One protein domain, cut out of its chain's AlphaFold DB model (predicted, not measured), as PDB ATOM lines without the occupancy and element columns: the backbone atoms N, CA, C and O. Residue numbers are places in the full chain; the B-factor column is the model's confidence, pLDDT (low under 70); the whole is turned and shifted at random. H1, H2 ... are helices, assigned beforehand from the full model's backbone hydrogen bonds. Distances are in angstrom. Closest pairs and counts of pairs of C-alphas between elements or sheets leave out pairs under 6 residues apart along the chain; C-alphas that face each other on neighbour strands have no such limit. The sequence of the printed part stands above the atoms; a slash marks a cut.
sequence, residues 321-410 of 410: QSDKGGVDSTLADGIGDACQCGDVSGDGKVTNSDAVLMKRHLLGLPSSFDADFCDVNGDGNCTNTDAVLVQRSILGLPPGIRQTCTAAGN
ATOM      1  N   GLN A 321     164.847 130.378 193.685       83.88
ATOM      2  CA  GLN A 321     164.268 130.714 192.387       83.88
ATOM      3  C   GLN A 321     162.969 129.938 192.114       83.88
ATOM      4  O   GLN A 321     162.677 129.545 190.981       83.88
ATOM      5  N   SER A 322     162.176 129.680 193.164       89.12
ATOM      6  CA  SER A 322     160.946 128.893 193.059       89.12
ATOM      7  C   SER A 322     159.937 129.560 192.124       89.12
ATOM      8  O   SER A 322     159.547 130.703 192.339       89.12
ATOM      9  N   ASP A 323     159.469 128.806 191.132       86.81
ATOM     10  CA  ASP A 323     158.433 129.202 190.176       86.81
ATOM     11  C   ASP A 323     157.526 127.980 189.916       86.81
ATOM     12  O   ASP A 323     157.804 127.109 189.081       86.81
ATOM     13  N   LYS A 324     156.488 127.815 190.745       84.31
ATOM     14  CA  LYS A 324     155.631 126.612 190.768       84.31
ATOM     15  C   LYS A 324     154.474 126.683 189.773       84.31
ATOM     16  O   LYS A 324     153.698 125.718 189.674       84.31
ATOM     17  N   GLY A 325     154.320 127.788 189.057       81.62
ATOM     18  CA  GLY A 325     153.132 128.028 188.265       81.62
ATOM     19  C   GLY A 325     153.141 129.352 187.530       81.62
ATOM     20  O   GLY A 325     154.165 129.882 187.152       81.62
ATOM     21  N   GLY A 326     151.949 129.837 187.235       83.44
ATOM     22  CA  GLY A 326     151.766 131.066 186.488       83.44
ATOM     23  C   GLY A 326     150.289 131.398 186.415       83.44
ATOM     24  O   GLY A 326     149.468 130.871 187.177       83.44
ATOM     25  N   VAL A 327     149.915 132.247 185.468       87.12
ATOM     26  CA  VAL A 327     148.505 132.603 185.273       87.12
ATOM     27  C   VAL A 327     147.702 131.421 184.720       87.12
ATOM     28  O   VAL A 327     147.947 130.957 183.611       87.12
ATOM     29  N   ASP A 328     146.729 130.948 185.508       88.75
ATOM     30  CA  ASP A 328     145.901 129.751 185.273       88.75
ATOM     31  C   ASP A 328     146.712 128.500 184.913       88.75
ATOM     32  O   ASP A 328     146.287 127.636 184.142       88.75
ATOM     33  N   SER A 329     147.921 128.414 185.461       74.88
ATOM     34  CA  SER A 329     148.915 127.445 185.037       74.88
ATOM     35  C   SER A 329     149.637 126.860 186.241       74.88
ATOM     36  O   SER A 329     149.989 127.556 187.189       74.88
ATOM     37  N   THR A 330     149.879 125.553 186.202       76.50
ATOM     38  CA  THR A 330     150.843 124.892 187.096       76.50
ATOM     39  C   THR A 330     152.238 124.823 186.473       76.50
ATOM     40  O   THR A 330     153.096 124.101 186.968       76.50
ATOM     41  N   LEU A 331     152.429 125.477 185.328       61.59
ATOM     42  CA  LEU A 331     153.705 125.624 184.648       61.59
ATOM     43  C   LEU A 331     154.255 127.009 184.974       61.59
ATOM     44  O   LEU A 331     153.538 127.981 184.736       61.59
ATOM     45  N   ALA A 332     155.504 127.028 185.432       78.25
ATOM     46  CA  ALA A 332     156.377 128.192 185.522       78.25
ATOM     47  C   ALA A 332     156.251 129.118 184.304       78.25
ATOM     48  O   ALA A 332     156.307 128.624 183.167       78.25
ATOM     49  N   ASP A 333     156.095 130.421 184.536       70.81
ATOM     50  CA  ASP A 333     156.035 131.456 183.493       70.81
ATOM     51  C   ASP A 333     157.261 132.388 183.466       70.81
ATOM     52  O   ASP A 333     157.325 133.290 182.625       70.81
ATOM     53  N   GLY A 334     158.271 132.099 184.296       76.19
ATOM     54  CA  GLY A 334     159.512 132.865 184.398       76.19
ATOM     55  C   GLY A 334     159.431 134.018 185.396       76.19
ATOM     56  O   GLY A 334     160.370 134.808 185.462       76.19
ATOM     57  N   ILE A 335     158.329 134.126 186.142       84.00
ATOM     58  CA  ILE A 335     158.149 135.082 187.231       84.00
ATOM     59  C   ILE A 335     158.057 134.273 188.522       84.00
ATOM     60  O   ILE A 335     157.165 133.442 188.674       84.00
ATOM     61  N   GLY A 336     158.989 134.498 189.447       92.88
ATOM     62  CA  GLY A 336     159.083 133.677 190.649       92.88
ATOM     63  C   GLY A 336     157.868 133.808 191.569       92.88
ATOM     64  O   GLY A 336     157.212 134.852 191.648       92.88
ATOM     65  N   ASP A 337     157.615 132.752 192.345       94.69
ATOM     66  CA  ASP A 337     156.543 132.690 193.349       94.69
ATOM     67  C   ASP A 337     156.604 133.887 194.321       94.69
ATOM     68  O   ASP A 337     155.582 134.326 194.843       94.69
ATOM     69  N   ALA A 338     157.806 134.418 194.574       95.56
ATOM     70  CA  ALA A 338     158.038 135.524 195.498       95.56
ATOM     71  C   ALA A 338     157.530 136.880 194.984       95.56
ATOM     72  O   ALA A 338     157.248 137.761 195.795       95.56
ATOM     73  N   CYS A 339     157.387 137.046 193.667       96.31
ATOM     74  CA  CYS A 339     157.062 138.326 193.037       96.31
ATOM     75  C   CYS A 339     155.904 138.267 192.032       96.31
ATOM     76  O   CYS A 339     155.561 139.292 191.440       96.31
ATOM     77  N   GLN A 340     155.272 137.106 191.845       96.00
ATOM     78  CA  GLN A 340     154.192 136.915 190.881       96.00
ATOM     79  C   GLN A 340     152.897 137.633 191.299       96.00
ATOM     80  O   GLN A 340     152.041 137.098 192.011       96.00
ATOM     81  N   CYS A 341     152.707 138.857 190.809       96.81
ATOM     82  CA  CYS A 341     151.528 139.658 191.100       96.81
ATOM     83  C   CYS A 341     150.238 138.924 190.710       96.81
ATOM     84  O   CYS A 341     150.095 138.348 189.632       96.81
ATOM     85  N   GLY A 342     149.253 138.992 191.596       96.25
ATOM     86  CA  GLY A 342     147.988 138.289 191.472       96.25
ATOM     87  C   GLY A 342     147.905 136.998 192.281       96.25
ATOM     88  O   GLY A 342     146.777 136.598 192.559       96.25
ATOM     89  N   ASP A 343     149.018 136.393 192.718       96.94
ATOM     90  CA  ASP A 343     149.000 135.241 193.637       96.94
ATOM     91  C   ASP A 343     148.869 135.713 195.090       96.94
ATOM     92  O   ASP A 343     149.790 135.687 195.899       96.94
ATOM     93  N   VAL A 344     147.674 136.180 195.437       96.81
ATOM     94  CA  VAL A 344     147.379 136.636 196.805       96.81
ATOM     95  C   VAL A 344     147.187 135.476 197.787       96.81
ATOM     96  O   VAL A 344     146.935 135.711 198.975       96.81
ATOM     97  N   SER A 345     147.221 134.233 197.302       95.00
ATOM     98  CA  SER A 345     147.124 133.028 198.120       95.00
ATOM     99  C   SER A 345     148.489 132.510 198.584       95.00
ATOM    100  O   SER A 345     148.548 131.883 199.650       95.00
ATOM    101  N   GLY A 346     149.551 132.815 197.832       93.25
ATOM    102  CA  GLY A 346     150.921 132.359 198.061       93.25
ATOM    103  C   GLY A 346     151.119 130.878 197.732       93.25
ATOM    104  O   GLY A 346     151.917 130.208 198.393       93.25
ATOM    105  N   ASP A 347     150.342 130.330 196.790       92.44
ATOM    106  CA  ASP A 347     150.430 128.921 196.381       92.44
ATOM    107  C   ASP A 347     151.276 128.687 195.111       92.44
ATOM    108  O   ASP A 347     151.449 127.535 194.684       92.44
ATOM    109  N   GLY A 348     151.856 129.764 194.573       89.62
ATOM    110  CA  GLY A 348     152.677 129.820 193.367       89.62
ATOM    111  C   GLY A 348     151.862 129.890 192.075       89.62
ATOM    112  O   GLY A 348     152.388 129.585 191.004       89.62
ATOM    113  N   LYS A 349     150.549 130.168 192.134       94.50
ATOM    114  CA  LYS A 349     149.662 130.157 190.957       94.50
ATOM    115  C   LYS A 349     148.668 131.297 191.007       94.50
ATOM    116  O   LYS A 349     147.992 131.527 191.999       94.50
ATOM    117  N   VAL A 350     148.455 131.933 189.858       95.50
ATOM    118  CA  VAL A 350     147.431 132.971 189.740       95.50
ATOM    119  C   VAL A 350     146.162 132.366 189.155       95.50
ATOM    120  O   VAL A 350     146.061 132.122 187.953       95.50
ATOM    121  N   THR A 351     145.164 132.122 189.999       95.69
ATOM    122  CA  THR A 351     143.919 131.437 189.629       95.69
ATOM    123  C   THR A 351     142.676 132.278 189.923       95.69
ATOM    124  O   THR A 351     142.708 133.374 190.485       95.69
ATOM    125  N   ASN A 352     141.495 131.766 189.556       95.31
ATOM    126  CA  ASN A 352     140.247 132.445 189.909       95.31
ATOM    127  C   ASN A 352     139.992 132.418 191.432       95.31
ATOM    128  O   ASN A 352     139.174 133.201 191.921       95.31
ATOM    129  N   SER A 353     140.677 131.548 192.182       95.50
ATOM    130  CA  SER A 353     140.644 131.564 193.648       95.50
ATOM    131  C   SER A 353     141.218 132.872 194.186       95.50
ATOM    132  O   SER A 353     140.593 133.484 195.049       95.50
ATOM    133  N   ASP A 354     142.307 133.361 193.604       97.00
ATOM    134  CA  ASP A 354     142.976 134.612 193.970       97.00
ATOM    135  C   ASP A 354     142.089 135.826 193.729       97.00
ATOM    136  O   ASP A 354     141.853 136.638 194.625       97.00
ATOM    137  N   ALA A 355     141.442 135.880 192.563       95.94
ATOM    138  CA  ALA A 355     140.446 136.909 192.279       95.94
ATOM    139  C   ALA A 355     139.272 136.896 193.277       95.94
ATOM    140  O   ALA A 355     138.690 137.939 193.597       95.94
ATOM    141  N   VAL A 356     138.881 135.716 193.771       95.56
ATOM    142  CA  VAL A 356     137.857 135.593 194.816       95.56
ATOM    143  C   VAL A 356     138.405 136.050 196.170       95.56
ATOM    144  O   VAL A 356     137.678 136.735 196.893       95.56
ATOM    145  N   LEU A 357     139.655 135.731 196.510       96.44
ATOM    146  CA  LEU A 357     140.317 136.183 197.737       96.44
ATOM    147  C   LEU A 357     140.440 137.709 197.783       96.44
ATOM    148  O   LEU A 357     140.032 138.304 198.781       96.44
ATOM    149  N   MET A 358     140.841 138.351 196.682       95.44
ATOM    150  CA  MET A 358     140.838 139.813 196.546       95.44
ATOM    151  C   MET A 358     139.449 140.400 196.839       95.44
ATOM    152  O   MET A 358     139.289 141.276 197.687       95.44
ATOM    153  N   LYS A 359     138.390 139.866 196.215       95.19
ATOM    154  CA  LYS A 359     137.007 140.341 196.440       95.19
ATOM    155  C   LYS A 359     136.534 140.132 197.875       95.19
ATOM    156  O   LYS A 359     135.797 140.961 198.406       95.19
ATOM    157  N   ARG A 360     136.928 139.029 198.511       95.25
ATOM    158  CA  ARG A 360     136.611 138.754 199.919       95.25
ATOM    159  C   ARG A 360     137.306 139.742 200.847       95.25
ATOM    160  O   ARG A 360     136.642 140.268 201.741       95.25
ATOM    161  N   HIS A 361     138.586 140.018 200.598       92.06
ATOM    162  CA  HIS A 361     139.369 140.997 201.343       92.06
ATOM    163  C   HIS A 361     138.719 142.388 201.281       92.06
ATOM    164  O   HIS A 361     138.464 142.998 202.319       92.06
ATOM    165  N   LEU A 362     138.301 142.829 200.089       92.44
ATOM    166  CA  LEU A 362     137.607 144.112 199.888       92.44
ATOM    167  C   LEU A 362     136.264 144.225 200.628       92.44
ATOM    168  O   LEU A 362     135.801 145.326 200.917       92.44
ATOM    169  N   LEU A 363     135.628 143.094 200.939       94.19
ATOM    170  CA  LEU A 363     134.384 143.028 201.712       94.19
ATOM    171  C   LEU A 363     134.624 142.850 203.222       94.19
ATOM    172  O   LEU A 363     133.660 142.684 203.973       94.19
ATOM    173  N   GLY A 364     135.882 142.859 203.677       90.56
ATOM    174  CA  GLY A 364     136.253 142.652 205.080       90.56
ATOM    175  C   GLY A 364     135.991 141.229 205.580       90.56
ATOM    176  O   GLY A 364     135.792 141.016 206.778       90.56
ATOM    177  N   LEU A 365     135.930 140.249 204.673       91.75
ATOM    178  CA  LEU A 365     135.722 138.852 205.032       91.75
ATOM    179  C   LEU A 365     137.059 138.196 205.415       91.75
ATOM    180  O   LEU A 365     138.051 138.422 204.729       91.75
ATOM    181  N   PRO A 366     137.102 137.330 206.447       83.69
ATOM    182  CA  PRO A 366     138.327 136.624 206.811       83.69
ATOM    183  C   PRO A 366     138.804 135.693 205.686       83.69
ATOM    184  O   PRO A 366     138.030 134.862 205.188       83.69
ATOM    185  N   SER A 367     140.078 135.799 205.325       82.81
ATOM    186  CA  SER A 367     140.799 134.868 204.453       82.81
ATOM    187  C   SER A 367     142.307 135.018 204.645       82.81
ATOM    188  O   SER A 367     142.760 136.081 205.063       82.81
ATOM    189  N   SER A 368     143.066 133.963 204.332       87.06
ATOM    190  CA  SER A 368     144.492 134.112 204.024       87.06
ATOM    191  C   SER A 368     144.581 134.925 202.739       87.06
ATOM    192  O   SER A 368     143.916 134.574 201.764       87.06
ATOM    193  N   PHE A 369     145.261 136.059 202.795       93.81
ATOM    194  CA  PHE A 369     145.341 137.021 201.708       93.81
ATOM    195  C   PHE A 369     146.593 137.855 201.924       93.81
ATOM    196  O   PHE A 369     146.717 138.480 202.983       93.81
ATOM    197  N   ASP A 370     147.473 137.867 200.933       95.06
ATOM    198  CA  ASP A 370     148.623 138.754 200.911       95.06
ATOM    199  C   ASP A 370     148.327 139.974 200.030       95.06
ATOM    200  O   ASP A 370     148.008 139.861 198.846       95.06
ATOM    201  N   ALA A 371     148.365 141.157 200.643       93.69
ATOM    202  CA  ALA A 371     148.065 142.405 199.955       93.69
ATOM    203  C   ALA A 371     149.201 142.838 199.021       93.69
ATOM    204  O   ALA A 371     148.931 143.566 198.062       93.69
ATOM    205  N   ASP A 372     150.425 142.366 199.270       95.44
ATOM    206  CA  ASP A 372     151.619 142.789 198.540       95.44
ATOM    207  C   ASP A 372     151.615 142.295 197.089       95.44
ATOM    208  O   ASP A 372     152.254 142.903 196.236       95.44
ATOM    209  N   PHE A 373     150.805 141.281 196.775       97.00
ATOM    210  CA  PHE A 373     150.623 140.732 195.429       97.00
ATOM    211  C   PHE A 373     149.416 141.318 194.683       97.00
ATOM    212  O   PHE A 373     149.178 140.988 193.523       97.00
ATOM    213  N   CYS A 374     148.592 142.151 195.329       96.31
ATOM    214  CA  CYS A 374     147.261 142.455 194.801       96.31
ATOM    215  C   CYS A 374     147.235 143.503 193.679       96.31
ATOM    216  O   CYS A 374     146.355 143.438 192.821       96.31
ATOM    217  N   ASP A 375     148.148 144.477 193.680       95.81
ATOM    218  CA  ASP A 375     148.131 145.568 192.699       95.81
ATOM    219  C   ASP A 375     148.693 145.126 191.338       95.81
ATOM    220  O   ASP A 375     149.865 145.310 191.010       95.81
ATOM    221  N   VAL A 376     147.823 144.532 190.523       94.75
ATOM    222  CA  VAL A 376     148.161 144.015 189.187       94.75
ATOM    223  C   VAL A 376     148.033 145.071 188.086       94.75
ATOM    224  O   VAL A 376     148.172 144.748 186.902       94.75
ATOM    225  N   ASN A 377     147.699 146.315 188.436       90.56
ATOM    226  CA  ASN A 377     147.482 147.399 187.479       90.56
ATOM    227  C   ASN A 377     148.452 148.584 187.672       90.56
ATOM    228  O   ASN A 377     148.661 149.349 186.720       90.56
ATOM    229  N   GLY A 378     149.089 148.664 188.843       90.69
ATOM    230  CA  GLY A 378     150.115 149.636 189.205       90.69
ATOM    231  C   GLY A 378     149.549 150.983 189.655       90.69
ATOM    232  O   GLY A 378     150.205 152.008 189.451       90.69
ATOM    233  N   ASP A 379     148.322 151.023 190.188       92.25
ATOM    234  CA  ASP A 379     147.708 152.255 190.713       92.25
ATOM    235  C   ASP A 379     147.974 152.490 192.212       92.25
ATOM    236  O   ASP A 379     147.566 153.521 192.763       92.25
ATOM    237  N   GLY A 380     148.686 151.566 192.859       91.38
ATOM    238  CA  GLY A 380     149.044 151.578 194.271       91.38
ATOM    239  C   GLY A 380     147.931 151.094 195.201       91.38
ATOM    240  O   GLY A 380     148.066 151.227 196.419       91.38
ATOM    241  N   ASN A 381     146.808 150.586 194.679       93.00
ATOM    242  CA  ASN A 381     145.675 150.142 195.486       93.00
ATOM    243  C   ASN A 381     145.200 148.748 195.075       93.00
ATOM    244  O   ASN A 381     144.895 148.478 193.923       93.00
ATOM    245  N   CYS A 382     144.976 147.892 196.068       93.44
ATOM    246  CA  CYS A 382     144.238 146.653 195.872       93.44
ATOM    247  C   CYS A 382     142.734 146.950 195.762       93.44
ATOM    248  O   CYS A 382     142.100 147.351 196.745       93.44
ATOM    249  N   THR A 383     142.139 146.766 194.583       95.31
ATOM    250  CA  THR A 383     140.723 147.061 194.319       95.31
ATOM    251  C   THR A 383     140.004 145.925 193.586       95.31
ATOM    252  O   THR A 383     140.570 144.905 193.201       95.31
ATOM    253  N   ASN A 384     138.691 146.075 193.368       95.50
ATOM    254  CA  ASN A 384     137.945 145.104 192.560       95.50
ATOM    255  C   ASN A 384     138.361 145.157 191.078       95.50
ATOM    256  O   ASN A 384     138.063 144.223 190.336       95.50
ATOM    257  N   THR A 385     139.022 146.233 190.640       95.88
ATOM    258  CA  THR A 385     139.604 146.324 189.297       95.88
ATOM    259  C   THR A 385     140.690 145.267 189.124       95.88
ATOM    260  O   THR A 385     140.650 144.530 188.143       95.88
ATOM    261  N   ASP A 386     141.562 145.104 190.117       96.50
ATOM    262  CA  ASP A 386     142.658 144.127 190.135       96.50
ATOM    263  C   ASP A 386     142.138 142.694 190.087       96.50
ATOM    264  O   ASP A 386     142.511 141.904 189.221       96.50
ATOM    265  N   ALA A 387     141.129 142.402 190.909       96.06
ATOM    266  CA  ALA A 387     140.453 141.111 190.885       96.06
ATOM    267  C   ALA A 387     139.811 140.799 189.521       96.06
ATOM    268  O   ALA A 387     139.749 139.643 189.105       96.06
ATOM    269  N   VAL A 388     139.296 141.814 188.816       95.44
ATOM    270  CA  VAL A 388     138.769 141.641 187.456       95.44
ATOM    271  C   VAL A 388     139.904 141.431 186.453       95.44
ATOM    272  O   VAL A 388     139.737 140.621 185.546       95.44
ATOM    273  N   LEU A 389     141.049 142.101 186.600       94.62
ATOM    274  CA  LEU A 389     142.214 141.913 185.730       94.62
ATOM    275  C   LEU A 389     142.811 140.511 185.858       94.62
ATOM    276  O   LEU A 389     143.072 139.896 184.829       94.62
ATOM    277  N   VAL A 390     142.893 139.956 187.069       95.06
ATOM    278  CA  VAL A 390     143.263 138.545 187.277       95.06
ATOM    279  C   VAL A 390     142.328 137.618 186.494       95.06
ATOM    280  O   VAL A 390     142.778 136.807 185.690       95.06
ATOM    281  N   GLN A 391     141.008 137.799 186.626       95.00
ATOM    282  CA  GLN A 391     140.018 136.994 185.889       95.00
ATOM    283  C   GLN A 391     140.127 137.142 184.370       95.00
ATOM    284  O   GLN A 391     139.878 136.190 183.635       95.00
ATOM    285  N   ARG A 392     140.467 138.338 183.883       90.31
ATOM    286  CA  ARG A 392     140.694 138.578 182.455       90.31
ATOM    287  C   ARG A 392     141.959 137.882 181.976       90.31
ATOM    288  O   ARG A 392     141.907 137.250 180.927       90.31
ATOM    289  N   SER A 393     143.035 137.963 182.757       87.44
ATOM    290  CA  SER A 393     144.325 137.340 182.458       87.44
ATOM    291  C   SER A 393     144.191 135.819 182.354       87.44
ATOM    292  O   SER A 393     144.614 135.244 181.359       87.44
ATOM    293  N   ILE A 394     143.468 135.195 183.290       88.81
ATOM    294  CA  ILE A 394     143.117 133.761 183.270       88.81
ATOM    295  C   ILE A 394     142.372 133.360 181.987       88.81
ATOM    296  O   ILE A 394     142.553 132.273 181.456       88.81
ATOM    297  N   LEU A 395     141.537 134.251 181.447       83.69
ATOM    298  CA  LEU A 395     140.788 134.017 180.207       83.69
ATOM    299  C   LEU A 395     141.557 134.437 178.938       83.69
ATOM    300  O   LEU A 395     140.971 134.435 177.852       83.69
ATOM    301  N   GLY A 396     142.823 134.856 179.057       78.19
ATOM    302  CA  GLY A 396     143.630 135.362 177.942       78.19
ATOM    303  C   GLY A 396     143.125 136.687 177.352       78.19
ATOM    304  O   GLY A 396     143.366 136.986 176.182       78.19
ATOM    305  N   LEU A 397     142.374 137.482 178.123       67.44
ATOM    306  CA  LEU A 397     141.772 138.738 177.669       67.44
ATOM    307  C   LEU A 397     142.623 139.954 178.088       67.44
ATOM    308  O   LEU A 397     142.828 140.162 179.282       67.44
ATOM    309  N   PRO A 398     143.033 140.842 177.161       64.44
ATOM    310  CA  PRO A 398     143.795 142.046 177.501       64.44
ATOM    311  C   PRO A 398     142.895 143.159 178.070       64.44
ATOM    312  O   PRO A 398     141.764 143.297 177.605       64.44
ATOM    313  N   PRO A 399     143.355 144.024 178.991       75.50
ATOM    314  CA  PRO A 399     144.685 144.011 179.597       75.50
ATOM    315  C   PRO A 399     144.820 142.873 180.618       75.50
ATOM    316  O   PRO A 399     143.865 142.590 181.343       75.50
ATOM    317  N   GLY A 400     145.989 142.227 180.614       77.25
ATOM    318  CA  GLY A 400     146.378 141.219 181.601       77.25
ATOM    319  C   GLY A 400     147.022 141.847 182.839       77.25
ATOM    320  O   GLY A 400     146.986 143.069 183.012       77.25
ATOM    321  N   ILE A 401     147.606 140.994 183.677       88.38
ATOM    322  CA  ILE A 401     148.334 141.379 184.895       88.38
ATOM    323  C   ILE A 401     149.624 142.128 184.540       88.38
ATOM    324  O   ILE A 401     150.313 141.784 183.578       88.38
ATOM    325  N   ARG A 402     149.951 143.156 185.326       89.75
ATOM    326  CA  ARG A 402     151.268 143.792 185.354       89.75
ATOM    327  C   ARG A 402     152.009 143.369 186.614       89.75
ATOM    328  O   ARG A 402     151.415 143.333 187.688       89.75
ATOM    329  N   GLN A 403     153.309 143.132 186.474       90.75
ATOM    330  CA  GLN A 403     154.206 142.846 187.592       90.75
ATOM    331  C   GLN A 403     154.627 144.147 188.290       90.75
ATOM    332  O   GLN A 403     155.769 144.582 188.198       90.75
ATOM    333  N   THR A 404     153.647 144.842 188.873       89.81
ATOM    334  CA  THR A 404     153.806 146.178 189.479       89.81
ATOM    335  C   THR A 404     153.356 146.240 190.935       89.81
ATOM    336  O   THR A 404     153.194 147.326 191.480       89.81
ATOM    337  N   CYS A 405     153.102 145.092 191.550       94.38
ATOM    338  CA  CYS A 405     152.705 144.993 192.944       94.38
ATOM    339  C   CYS A 405     153.917 145.160 193.876       94.38
ATOM    340  O   CYS A 405     155.067 145.068 193.435       94.38
ATOM    341  N   THR A 406     153.662 145.364 195.171       95.12
ATOM    342  CA  THR A 406     154.703 145.496 196.204       95.12
ATOM    343  C   THR A 406     155.660 144.302 196.200       95.12
ATOM    344  O   THR A 406     156.869 144.481 196.307       95.12
ATOM    345  N   ALA A 407     155.130 143.087 196.020       94.25
ATOM    346  CA  ALA A 407     155.915 141.856 195.966       94.25
ATOM    347  C   ALA A 407     156.861 141.783 194.755       94.25
ATOM    348  O   ALA A 407     157.824 141.034 194.790       94.25
ATOM    349  N   ALA A 408     156.639 142.580 193.706       91.69
ATOM    350  CA  ALA A 408     157.556 142.718 192.570       91.69
ATOM    351  C   ALA A 408     158.552 143.888 192.727       91.69
ATOM    352  O   ALA A 408     159.243 144.243 191.771       91.69
ATOM    353  N   GLY A 409     158.603 144.513 193.910       85.44
ATOM    354  CA  GLY A 409     159.538 145.589 194.244       85.44
ATOM    355  C   GLY A 409     159.099 147.002 193.843       85.44
ATOM    356  O   GLY A 409     159.963 147.858 193.646       85.44
ATOM    357  N   ASN A 410     157.790 147.262 193.702       78.94
ATOM    358  CA  ASN A 410     157.247 148.578 193.307       78.94
ATOM    359  C   ASN A 410     156.627 149.394 194.446       78.94
ATOM    360  O   ASN A 410     156.048 148.793 195.380       78.94
TER     361      ASN A 410
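This is residues 321 to 410 of the 410 residues of the protein "Dockerin domain-containing protein" of endosymbiont of Galathealinum brachiosum (UniProt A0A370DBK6). This domain has little regular structure: two short helices, H1 then H2, lie side by side, running opposite ways, and long loops make most of the rest. The printed part has 90 residues, with 22 in the two named helices and no named strand; the class is all helix. It is compact, with a radius of gyration of the C-alphas of 11.4 A, and rounded, spanning 32 by 25 by 23 A.

Start at C-alpha 321, at (164.268, 130.714, 192.387); residues 321 to 351 hold no named element. Find C-alpha 352 at (140.247, 132.445, 189.909), where H1 begins; it runs 15.6 A to residue 362. H2, residues 384 to 394, runs 15.5 A and ends at (143.117, 133.761, 183.270).

Look at Ala 355 and Ala 387, whose C-alphas, 4.4 A apart, are the closest where H1 and H2 touch. The two form a helical hairpin, at a shallow tilt of 2 degrees, opposite ways. In both, every O i to N i+4 pair is within hydrogen-bond range.

The C-alphas of Gln 321 and Leu 363 are the farthest apart, at 33.6 A. The link from H1 to H2, 21 residues, is long. The printed part has no cut. Look for pLDDT under 70 at residues 331, 397 and 398.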